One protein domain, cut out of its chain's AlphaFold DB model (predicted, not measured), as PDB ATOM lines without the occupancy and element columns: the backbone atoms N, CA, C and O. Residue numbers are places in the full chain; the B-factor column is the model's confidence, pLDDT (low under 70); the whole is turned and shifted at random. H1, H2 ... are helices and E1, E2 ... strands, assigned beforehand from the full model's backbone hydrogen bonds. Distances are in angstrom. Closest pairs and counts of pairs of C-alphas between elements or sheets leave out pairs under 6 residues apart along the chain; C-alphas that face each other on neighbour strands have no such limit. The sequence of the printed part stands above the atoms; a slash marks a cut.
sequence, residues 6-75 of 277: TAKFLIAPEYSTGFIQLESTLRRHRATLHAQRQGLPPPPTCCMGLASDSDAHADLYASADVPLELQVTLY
ATOM      1  N   THR A   6     -26.774 -55.712 -44.269       95.12
ATOM      2  CA  THR A   6     -26.234 -57.066 -44.296       95.12
ATOM      3  C   THR A   6     -27.377 -58.054 -44.444       95.12
ATOM      4  O   THR A   6     -28.276 -58.086 -43.605       95.12
ATOM      5  N   ALA A   7     -27.343 -58.854 -45.505       94.56
ATOM      6  CA  ALA A   7     -28.359 -59.852 -45.809       94.56
ATOM      7  C   ALA A   7     -27.727 -61.242 -45.890       94.56
ATOM      8  O   ALA A   7     -26.549 -61.393 -46.219       94.56
ATOM      9  N   LYS A   8     -28.527 -62.256 -45.560       94.88
ATOM     10  CA  LYS A   8     -28.132 -63.663 -45.585       94.88
ATOM     11  C   LYS A   8     -28.788 -64.355 -46.769       94.88
ATOM     12  O   LYS A   8     -29.986 -64.193 -46.988       94.88
ATOM     13  N   PHE A   9     -28.007 -65.132 -47.502       91.75
ATOM     14  CA  PHE A   9     -28.438 -65.859 -48.687       91.75
ATOM     15  C   PHE A   9     -28.099 -67.330 -48.518       91.75
ATOM     16  O   PHE A   9     -26.959 -67.665 -48.210       91.75
ATOM     17  N   LEU A  10     -29.079 -68.204 -48.729       92.62
ATOM     18  CA  LEU A  10     -28.855 -69.643 -48.722       92.62
ATOM     19  C   LEU A  10     -28.557 -70.111 -50.148       92.62
ATOM     20  O   LEU A  10     -29.322 -69.821 -51.068       92.62
ATOM     21  N   ILE A  11     -27.454 -70.826 -50.327       89.81
ATOM     22  CA  ILE A  11     -26.989 -71.331 -51.616       89.81
ATOM     23  C   ILE A  11     -27.093 -72.849 -51.620       89.81
ATOM     24  O   ILE A  11     -26.549 -73.520 -50.745       89.81
ATOM     25  N   ALA A  12     -27.792 -73.383 -52.621       89.69
ATOM     26  CA  ALA A  12     -27.895 -74.820 -52.830       89.69
ATOM     27  C   ALA A  12     -26.539 -75.421 -53.259       89.69
ATOM     28  O   ALA A  12     -25.764 -74.740 -53.938       89.69
ATOM     29  N   PRO A  13     -26.266 -76.699 -52.937       85.62
ATOM     30  CA  PRO A  13     -24.998 -77.364 -53.247       85.62
ATOM     31  C   PRO A  13     -24.538 -77.238 -54.707       85.62
ATOM     32  O   PRO A  13     -23.359 -77.006 -54.963       85.62
ATOM     33  N   GLU A  14     -25.471 -77.272 -55.661       86.62
ATOM     34  CA  GLU A  14     -25.219 -77.134 -57.107       86.62
ATOM     35  C   GLU A  14     -24.457 -75.843 -57.468       86.62
ATOM     36  O   GLU A  14     -23.611 -75.826 -58.364       86.62
ATOM     37  N   TYR A  15     -24.706 -74.764 -56.721       84.25
ATOM     38  CA  TYR A  15     -24.089 -73.450 -56.917       84.25
ATOM     39  C   TYR A  15     -22.892 -73.196 -55.985       84.25
ATOM     40  O   TYR A  15     -22.293 -72.124 -56.036       84.25
ATOM     41  N   SER A  16     -22.523 -74.167 -55.141       82.06
ATOM     42  CA  SER A  16     -21.368 -74.086 -54.229       82.06
ATOM     43  C   SER A  16     -20.059 -74.605 -54.848       82.06
ATOM     44  O   SER A  16     -19.004 -74.613 -54.205       82.06
ATOM     45  N   THR A  17     -20.107 -75.015 -56.120       81.88
ATOM     46  CA  THR A  17     -18.960 -75.552 -56.860       81.88
ATOM     47  C   THR A  17     -17.781 -74.572 -56.832       81.88
ATOM     48  O   THR A  17     -17.899 -73.422 -57.247       81.88
ATOM     49  N   GLY A  18     -16.625 -75.025 -56.340       82.88
ATOM     50  CA  GLY A  18     -15.413 -74.205 -56.209       82.88
ATOM     51  C   GLY A  18     -15.216 -73.541 -54.839       82.88
ATOM     52  O   GLY A  18     -14.115 -73.060 -54.572       82.88
ATOM     53  N   PHE A  19     -16.202 -73.586 -53.930       85.56
ATOM     54  CA  PHE A  19     -16.075 -73.031 -52.573       85.56
ATOM     55  C   PHE A  19     -14.879 -73.616 -51.808       85.56
ATOM     56  O   PHE A  19     -14.060 -72.871 -51.276       85.56
ATOM     57  N   ILE A  20     -14.716 -74.942 -51.832       84.62
ATOM     58  CA  ILE A  20     -13.601 -75.630 -51.162       84.62
ATOM     59  C   ILE A  20     -12.247 -75.153 -51.710       84.62
ATOM     60  O   ILE A  20     -11.310 -74.931 -50.945       84.62
ATOM     61  N   GLN A  21     -12.129 -74.951 -53.027       83.38
ATOM     62  CA  GLN A  21     -10.890 -74.477 -53.656       83.38
ATOM     63  C   GLN A  21     -10.573 -73.032 -53.253       83.38
ATOM     64  O   GLN A  21      -9.421 -72.710 -52.935       83.38
ATOM     65  N   LEU A  22     -11.598 -72.174 -53.231       84.81
ATOM     66  CA  LEU A  22     -11.487 -70.789 -52.794       84.81
ATOM     67  C   LEU A  22     -11.062 -70.710 -51.325       84.81
ATOM     68  O   LEU A  22     -10.044 -70.090 -51.019       84.81
ATOM     69  N   GLU A  23     -11.783 -71.377 -50.423       86.31
ATOM     70  CA  GLU A  23     -11.481 -71.365 -48.988       86.31
ATOM     71  C   GLU A  23     -10.117 -71.985 -48.681       86.31
ATOM     72  O   GLU A  23      -9.368 -71.430 -47.880       86.31
ATOM     73  N   SER A  24      -9.720 -73.057 -49.371       84.06
ATOM     74  CA  SER A  24      -8.367 -73.618 -49.238       84.06
ATOM     75  C   SER A  24      -7.293 -72.585 -49.594       84.06
ATOM     76  O   SER A  24      -6.297 -72.424 -48.887       84.06
ATOM     77  N   THR A  25      -7.512 -71.824 -50.672       84.75
ATOM     78  CA  THR A  25      -6.596 -70.760 -51.104       84.75
ATOM     79  C   THR A  25      -6.558 -69.608 -50.095       84.75
ATOM     80  O   THR A  25      -5.475 -69.132 -49.742       84.75
ATOM     81  N   LEU A  26      -7.717 -69.189 -49.577       86.75
ATOM     82  CA  LEU A  26      -7.825 -68.121 -48.578       86.75
ATOM     83  C   LEU A  26      -7.190 -68.512 -47.240       86.75
ATOM     84  O   LEU A  26      -6.450 -67.714 -46.660       86.75
ATOM     85  N   ARG A  27      -7.429 -69.735 -46.754       87.19
ATOM     86  CA  ARG A  27      -6.809 -70.269 -45.531       87.19
ATOM     87  C   ARG A  27      -5.285 -70.284 -45.655       87.19
ATOM     88  O   ARG A  27      -4.603 -69.763 -44.769       87.19
ATOM     89  N   ARG A  28      -4.746 -70.732 -46.794       83.38
ATOM     90  CA  ARG A  28      -3.298 -70.704 -47.067       83.38
ATOM     91  C   ARG A  28      -2.726 -69.287 -47.116       83.38
ATOM     92  O   ARG A  28      -1.636 -69.036 -46.593       83.38
ATOM     93  N   HIS A  29      -3.455 -68.341 -47.706       85.19
ATOM     94  CA  HIS A  29      -3.041 -66.938 -47.724       85.19
ATOM     95  C   HIS A  29      -2.997 -66.346 -46.306       85.19
ATOM     96  O   HIS A  29      -1.997 -65.736 -45.923       85.19
ATOM     97  N   ARG A  30      -4.026 -66.603 -45.484       88.50
ATOM     98  CA  ARG A  30      -4.065 -66.191 -44.069       88.50
ATOM     99  C   ARG A  30      -2.910 -66.802 -43.268       88.50
ATOM    100  O   ARG A  30      -2.256 -66.079 -42.518       88.50
ATOM    101  N   ALA A  31      -2.614 -68.089 -43.466       84.69
ATOM    102  CA  ALA A  31      -1.487 -68.768 -42.824       84.69
ATOM    103  C   ALA A  31      -0.135 -68.156 -43.229       84.69
ATOM    104  O   ALA A  31       0.712 -67.902 -42.374       84.69
ATOM    105  N   THR A  32       0.043 -67.835 -44.514       86.00
ATOM    106  CA  THR A  32       1.239 -67.145 -45.023       86.00
ATOM    107  C   THR A  32       1.424 -65.770 -44.378       86.00
ATOM    108  O   THR A  32       2.510 -65.463 -43.889       86.00
ATOM    109  N   LEU A  33       0.368 -64.951 -44.325       87.62
ATOM    110  CA  LEU A  33       0.417 -63.632 -43.684       87.62
ATOM    111  C   LEU A  33       0.723 -63.735 -42.185       87.62
ATOM    112  O   LEU A  33       1.468 -62.920 -41.641       87.62
ATOM    113  N   HIS A  34       0.155 -64.735 -41.512       88.50
ATOM    114  CA  HIS A  34       0.420 -64.993 -40.102       88.50
ATOM    115  C   HIS A  34       1.887 -65.386 -39.862       88.50
ATOM    116  O   HIS A  34       2.536 -64.799 -38.998       88.50
ATOM    117  N   ALA A  35       2.434 -66.306 -40.665       88.25
ATOM    118  CA  ALA A  35       3.840 -66.706 -40.592       88.25
ATOM    119  C   ALA A  35       4.786 -65.516 -40.826       88.25
ATOM    120  O   ALA A  35       5.700 -65.296 -40.034       88.25
ATOM    121  N   GLN A  36       4.508 -64.682 -41.837       89.25
ATOM    122  CA  GLN A  36       5.283 -63.467 -42.113       89.25
ATOM    123  C   GLN A  36       5.302 -62.496 -40.926       89.25
ATOM    124  O   GLN A  36       6.361 -61.982 -40.574       89.25
ATOM    125  N   ARG A  37       4.153 -62.270 -40.273       91.62
ATOM    126  CA  ARG A  37       4.068 -61.416 -39.072       91.62
ATOM    127  C   ARG A  37       4.883 -61.960 -37.900       91.62
ATOM    128  O   ARG A  37       5.336 -61.180 -37.071       91.62
ATOM    129  N   GLN A  38       5.063 -63.276 -37.834       91.06
ATOM    130  CA  GLN A  38       5.835 -63.956 -36.794       91.06
ATOM    131  C   GLN A  38       7.298 -64.217 -37.192       91.06
ATOM    132  O   GLN A  38       8.037 -64.808 -36.411       91.06
ATOM    133  N   GLY A  39       7.731 -63.793 -38.388       90.75
ATOM    134  CA  GLY A  39       9.080 -64.066 -38.899       90.75
ATOM    135  C   GLY A  39       9.351 -65.548 -39.197       90.75
ATOM    136  O   GLY A  39      10.507 -65.952 -39.291       90.75
ATOM    137  N   LEU A  40       8.300 -66.361 -39.330       89.06
ATOM    138  CA  LEU A  40       8.373 -67.782 -39.658       89.06
ATOM    139  C   LEU A  40       8.361 -67.990 -41.184       89.06
ATOM    140  O   LEU A  40       7.795 -67.171 -41.917       89.06
ATOM    141  N   PRO A  41       8.953 -69.089 -41.688       83.56
ATOM    142  CA  PRO A  41       8.854 -69.437 -43.101       83.56
ATOM    143  C   PRO A  41       7.391 -69.705 -43.505       83.56
ATOM    144  O   PRO A  41       6.612 -70.215 -42.693       83.56
ATOM    145  N   PRO A  42       6.996 -69.373 -44.749       78.94
ATOM    146  CA  PRO A  42       5.645 -69.630 -45.232       78.94
ATOM    147  C   PRO A  42       5.366 -71.140 -45.330       78.94
ATOM    148  O   PRO A  42       6.300 -71.926 -45.526       78.94
ATOM    149  N   PRO A  43       4.091 -71.558 -45.222       75.38
ATOM    150  CA  PRO A  43       3.722 -72.962 -45.351       75.38
ATOM    151  C   PRO A  43       4.115 -73.521 -46.735       75.38
ATOM    152  O   PRO A  43       4.056 -72.801 -47.739       75.38
ATOM    153  N   PRO A  44       4.535 -74.797 -46.809       70.00
ATOM    154  CA  PRO A  44       5.042 -75.403 -48.037       70.00
ATOM    155  C   PRO A  44       3.970 -75.470 -49.136       70.00
ATOM    156  O   PRO A  44       2.825 -75.827 -48.889       70.00
ATOM    157  N   THR A  45       4.357 -75.156 -50.376       64.56
ATOM    158  CA  THR A  45       3.453 -75.085 -51.549       64.56
ATOM    159  C   THR A  45       3.541 -76.314 -52.469       64.56
ATOM    160  O   THR A  45       2.874 -76.367 -53.498       64.56
ATOM    161  N   CYS A  46       4.396 -77.292 -52.149       58.09
ATOM    162  CA  CYS A  46       4.579 -78.498 -52.964       58.09
ATOM    163  C   CYS A  46       3.472 -79.542 -52.717       58.09
ATOM    164  O   CYS A  46       2.606 -79.358 -51.866       58.09
ATOM    165  N   CYS A  47       3.520 -80.668 -53.436       51.62
ATOM    166  CA  CYS A  47       2.571 -81.784 -53.314       51.62
ATOM    167  C   CYS A  47       2.367 -82.293 -51.872       51.62
ATOM    168  O   CYS A  47       1.259 -82.689 -51.524       51.62
ATOM    169  N   MET A  48       3.387 -82.212 -51.014       53.25
ATOM    170  CA  MET A  48       3.271 -82.549 -49.586       53.25
ATOM    171  C   MET A  48       2.449 -81.521 -48.792       53.25
ATOM    172  O   MET A  48       1.783 -81.890 -47.832       53.25
ATOM    173  N   GLY A  49       2.461 -80.254 -49.216       59.84
ATOM    174  CA  GLY A  49       1.655 -79.174 -48.642       59.84
ATOM    175  C   GLY A  49       0.155 -79.353 -48.885       59.84
ATOM    176  O   GLY A  49      -0.652 -79.023 -48.024       59.84
ATOM    177  N   LEU A  50      -0.227 -79.945 -50.023       61.16
ATOM    178  CA  LEU A  50      -1.626 -80.263 -50.336       61.16
ATOM    179  C   LEU A  50      -2.204 -81.356 -49.428       61.16
ATOM    180  O   LEU A  50      -3.352 -81.241 -49.017       61.16
ATOM    181  N   ALA A  51      -1.414 -82.385 -49.109       60.69
ATOM    182  CA  ALA A  51      -1.833 -83.456 -48.203       60.69
ATOM    183  C   ALA A  51      -1.929 -82.963 -46.748       60.69
ATOM    184  O   ALA A  51      -2.896 -83.247 -46.051       60.69
ATOM    185  N   SER A  52      -0.971 -82.141 -46.303       63.50
ATOM    186  CA  SER A  52      -1.065 -81.515 -44.979       63.50
ATOM    187  C   SER A  52      -2.225 -80.522 -44.875       63.50
ATOM    188  O   SER A  52      -2.845 -80.429 -43.819       63.50
ATOM    189  N   ASP A  53      -2.543 -79.803 -45.957       66.00
ATOM    190  CA  ASP A  53      -3.687 -78.887 -46.001       66.00
ATOM    191  C   ASP A  53      -5.021 -79.647 -45.992       66.00
ATOM    192  O   ASP A  53      -5.959 -79.192 -45.340       66.00
ATOM    193  N   SER A  54      -5.126 -80.803 -46.667       67.31
ATOM    194  CA  SER A  54      -6.350 -81.616 -46.620       67.31
ATOM    195  C   SER A  54      -6.620 -82.167 -45.228       67.31
ATOM    196  O   SER A  54      -7.760 -82.130 -44.769       67.31
ATOM    197  N   ASP A  55      -5.571 -82.610 -44.535       69.25
ATOM    198  CA  ASP A  55      -5.687 -83.149 -43.181       69.25
ATOM    199  C   ASP A  55      -5.992 -82.042 -42.159       69.25
ATOM    200  O   ASP A  55      -6.835 -82.213 -41.278       69.25
ATOM    201  N   ALA A  56      -5.362 -80.869 -42.299       72.12
ATOM    202  CA  ALA A  56      -5.592 -79.717 -41.424       72.12
ATOM    203  C   ALA A  56      -6.942 -79.018 -41.662       72.12
ATOM    204  O   ALA A  56      -7.426 -78.290 -40.790       72.12
ATOM    205  N   HIS A  57      -7.541 -79.197 -42.841       77.31
ATOM    206  CA  HIS A  57      -8.809 -78.583 -43.236       77.31
ATOM    207  C   HIS A  57      -9.877 -79.625 -43.581       77.31
ATOM    208  O   HIS A  57     -10.718 -79.396 -44.450       77.31
ATOM    209  N   ALA A  58      -9.863 -80.768 -42.888       80.00
ATOM    210  CA  ALA A  58     -10.851 -81.832 -43.062       80.00
ATOM    211  C   ALA A  58     -12.300 -81.336 -42.872       80.00
ATOM    212  O   ALA A  58     -13.214 -81.841 -43.519       80.00
ATOM    213  N   ASP A  59     -12.498 -80.301 -42.047       84.69
ATOM    214  CA  ASP A  59     -13.773 -79.599 -41.862       84.69
ATOM    215  C   ASP A  59     -14.321 -79.011 -43.172       84.69
ATOM    216  O   ASP A  59     -15.516 -79.101 -43.448       84.69
ATOM    217  N   LEU A  60     -13.443 -78.452 -44.008       82.62
ATOM    218  CA  LEU A  60     -13.810 -77.845 -45.281       82.62
ATOM    219  C   LEU A  60     -14.212 -78.906 -46.310       82.62
ATOM    220  O   LEU A  60     -15.182 -78.721 -47.041       82.62
ATOM    221  N   TYR A  61     -13.517 -80.043 -46.338       80.56
ATOM    222  CA  TYR A  61     -13.868 -81.155 -47.227       80.56
ATOM    223  C   TYR A  61     -15.124 -81.901 -46.760       80.56
ATOM    224  O   TYR A  61     -15.894 -82.370 -47.593       80.56
ATOM    225  N   ALA A  62     -15.385 -81.943 -45.451       81.44
ATOM    226  CA  ALA A  62     -16.630 -82.470 -44.894       81.44
ATOM    227  C   ALA A  62     -17.857 -81.594 -45.218       81.44
ATOM    228  O   ALA A  62     -18.984 -82.072 -45.133       81.44
ATOM    229  N   SER A  63     -17.644 -80.331 -45.606       76.56
ATOM    230  CA  SER A  63     -18.704 -79.424 -46.070       76.56
ATOM    231  C   SER A  63     -19.048 -79.572 -47.559       76.56
ATOM    232  O   SER A  63     -19.838 -78.789 -48.088       76.56
ATOM    233  N   ALA A  64     -18.476 -80.572 -48.240       76.44
ATOM    234  CA  ALA A  64     -18.869 -80.924 -49.597       76.44
ATOM    235  C   ALA A  64     -20.370 -81.255 -49.653       76.44
ATOM    236  O   ALA A  64     -20.899 -81.948 -48.788       76.44
ATOM    237  N   ASP A  65     -21.048 -80.727 -50.671       80.88
ATOM    238  CA  ASP A  65     -22.479 -80.919 -50.926       80.88
ATOM    239  C   ASP A  65     -23.440 -80.402 -49.832       80.88
ATOM    240  O   ASP A  65     -24.625 -80.743 -49.818       80.88
ATOM    241  N   VAL A  66     -22.969 -79.526 -48.938       85.19
ATOM    242  CA  VAL A  66     -23.796 -78.870 -47.911       85.19
ATOM    243  C   VAL A  66     -24.249 -77.485 -48.402       85.19
ATOM    244  O   VAL A  66     -23.449 -76.756 -48.992       85.19
ATOM    245  N   PRO A  67     -25.513 -77.069 -48.169       87.38
ATOM    246  CA  PRO A  67     -25.948 -75.714 -48.495       87.38
ATOM    247  C   PRO A  67     -25.168 -74.667 -47.688       87.38
ATOM    248  O   PRO A  67     -24.975 -74.811 -46.480       87.38
ATOM    249  N   LEU A  68     -24.752 -73.587 -48.352       88.69
ATOM    250  CA  LEU A  68     -23.959 -72.516 -47.744       88.69
ATOM    251  C   LEU A  68     -24.837 -71.311 -47.397       88.69
ATOM    252  O   LEU A  68     -25.656 -70.883 -48.206       88.69
ATOM    253  N   GLU A  69     -24.631 -70.719 -46.220       91.00
ATOM    254  CA  GLU A  69     -25.189 -69.408 -45.873       91.00
ATOM    255  C   GLU A  69     -24.139 -68.325 -46.166       91.00
ATOM    256  O   GLU A  69     -23.121 -68.235 -45.481       91.00
ATOM    257  N   LEU A  70     -24.377 -67.491 -47.181       89.38
ATOM    258  CA  LEU A  70     -23.560 -66.311 -47.458       89.38
ATOM    259  C   LEU A  70     -24.139 -65.088 -46.762       89.38
ATOM    260  O   LEU A  70     -25.265 -64.672 -47.035       89.38
ATOM    261  N   GLN A  71     -23.331 -64.460 -45.919       93.50
ATOM    262  CA  GLN A  71     -23.629 -63.154 -45.356       93.50
ATOM    263  C   GLN A  71     -22.943 -62.080 -46.205       93.50
ATOM    264  O   GLN A  71     -21.719 -61.968 -46.206       93.50
ATOM    265  N   VAL A  72     -23.736 -61.297 -46.933       91.88
ATOM    266  CA  VAL A  72     -23.240 -60.226 -47.805       91.88
ATOM    267  C   VAL A  72     -23.583 -58.885 -47.170       91.88
ATOM    268  O   VAL A  72     -24.731 -58.653 -46.794       91.88
ATOM    269  N   THR A  73     -22.595 -57.999 -47.075       93.62
ATOM    270  CA  THR A  73     -22.765 -56.609 -46.637       93.62
ATOM    271  C   THR A  73     -22.545 -55.688 -47.828       93.62
ATOM    272  O   THR A  73     -21.495 -55.743 -48.467       93.62
ATOM    273  N   LEU A  74     -23.533 -54.849 -48.138       91.31
ATOM    274  CA  LEU A  74     -23.432 -53.895 -49.240       91.31
ATOM    275  C   LEU A  74     -22.734 -52.619 -48.758       91.31
ATOM    276  O   LEU A  74     -23.335 -51.837 -48.032       91.31
ATOM    277  N   TYR A  75     -21.477 -52.406 -49.142       89.12
ATOM    278  CA  TYR A  75     -20.693 -51.254 -48.676       89.12
ATOM    279  C   TYR A  75     -20.911 -49.979 -49.486       89.12
ATOM    280  O   TYR A  75     -20.937 -48.899 -48.905       89.12
TER     281      TYR A  75
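Overview. This is residues 6 to 75 of the 277 residues of an uncharacterized protein of Catenaria anguillulae PL171 (UniProt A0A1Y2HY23). A two-stranded ladder, E1 beside E2, stands at one end of a loose, flat frame; the long helix H1 slants away from it, and the chain folds back through H2 and H3 to E2. The 70 printed residues run E1, H1, H2, H3, E2, with the sheet E1 - E2 antiparallel, class mixed, radius of gyration of the C-alphas 14.8 A, spans 38 by 30 by 15 A.

Arrangement. E1, residues 6 to 11, and E2, residues 68 to 73, are antiparallel at 156 degrees, with N 9 and O 70 2.8 A apart, within hydrogen-bond range. H1, residues 19 to 37, is apart from E2. With residues 20 to 24 alone it touches H3, residues 58 to 62; the closest C-alphas, of Ile 20 and Leu 60, are 6.3 A apart. H2, residues 47 to 56, is close to H1 but not clearly touching, C-alphas of Ser 24 and Asp 53 closest at 7.8 A, about perpendicular at 82 degrees. Every O i to N i+4 pair is within hydrogen-bond range in H1 and H3, and 5 of 6 in H2.

Along the chain. E1 begins at C-alpha 6 (-26.234, -57.066, -44.296) and spans 16.1 A. H1 spans 26.9 A, H2 14.6 A, H3 6.1 A. E2 spans 16.0 A, ending at C-alpha 73 (-22.765, -56.609, -46.637).

Size, cuts and confidence. The farthest C-alphas, of Glu 14 and Gly 39, are 41.0 A apart. The printed part has no cut, and no link is long. Residues 45 to 55 have pLDDT under 70.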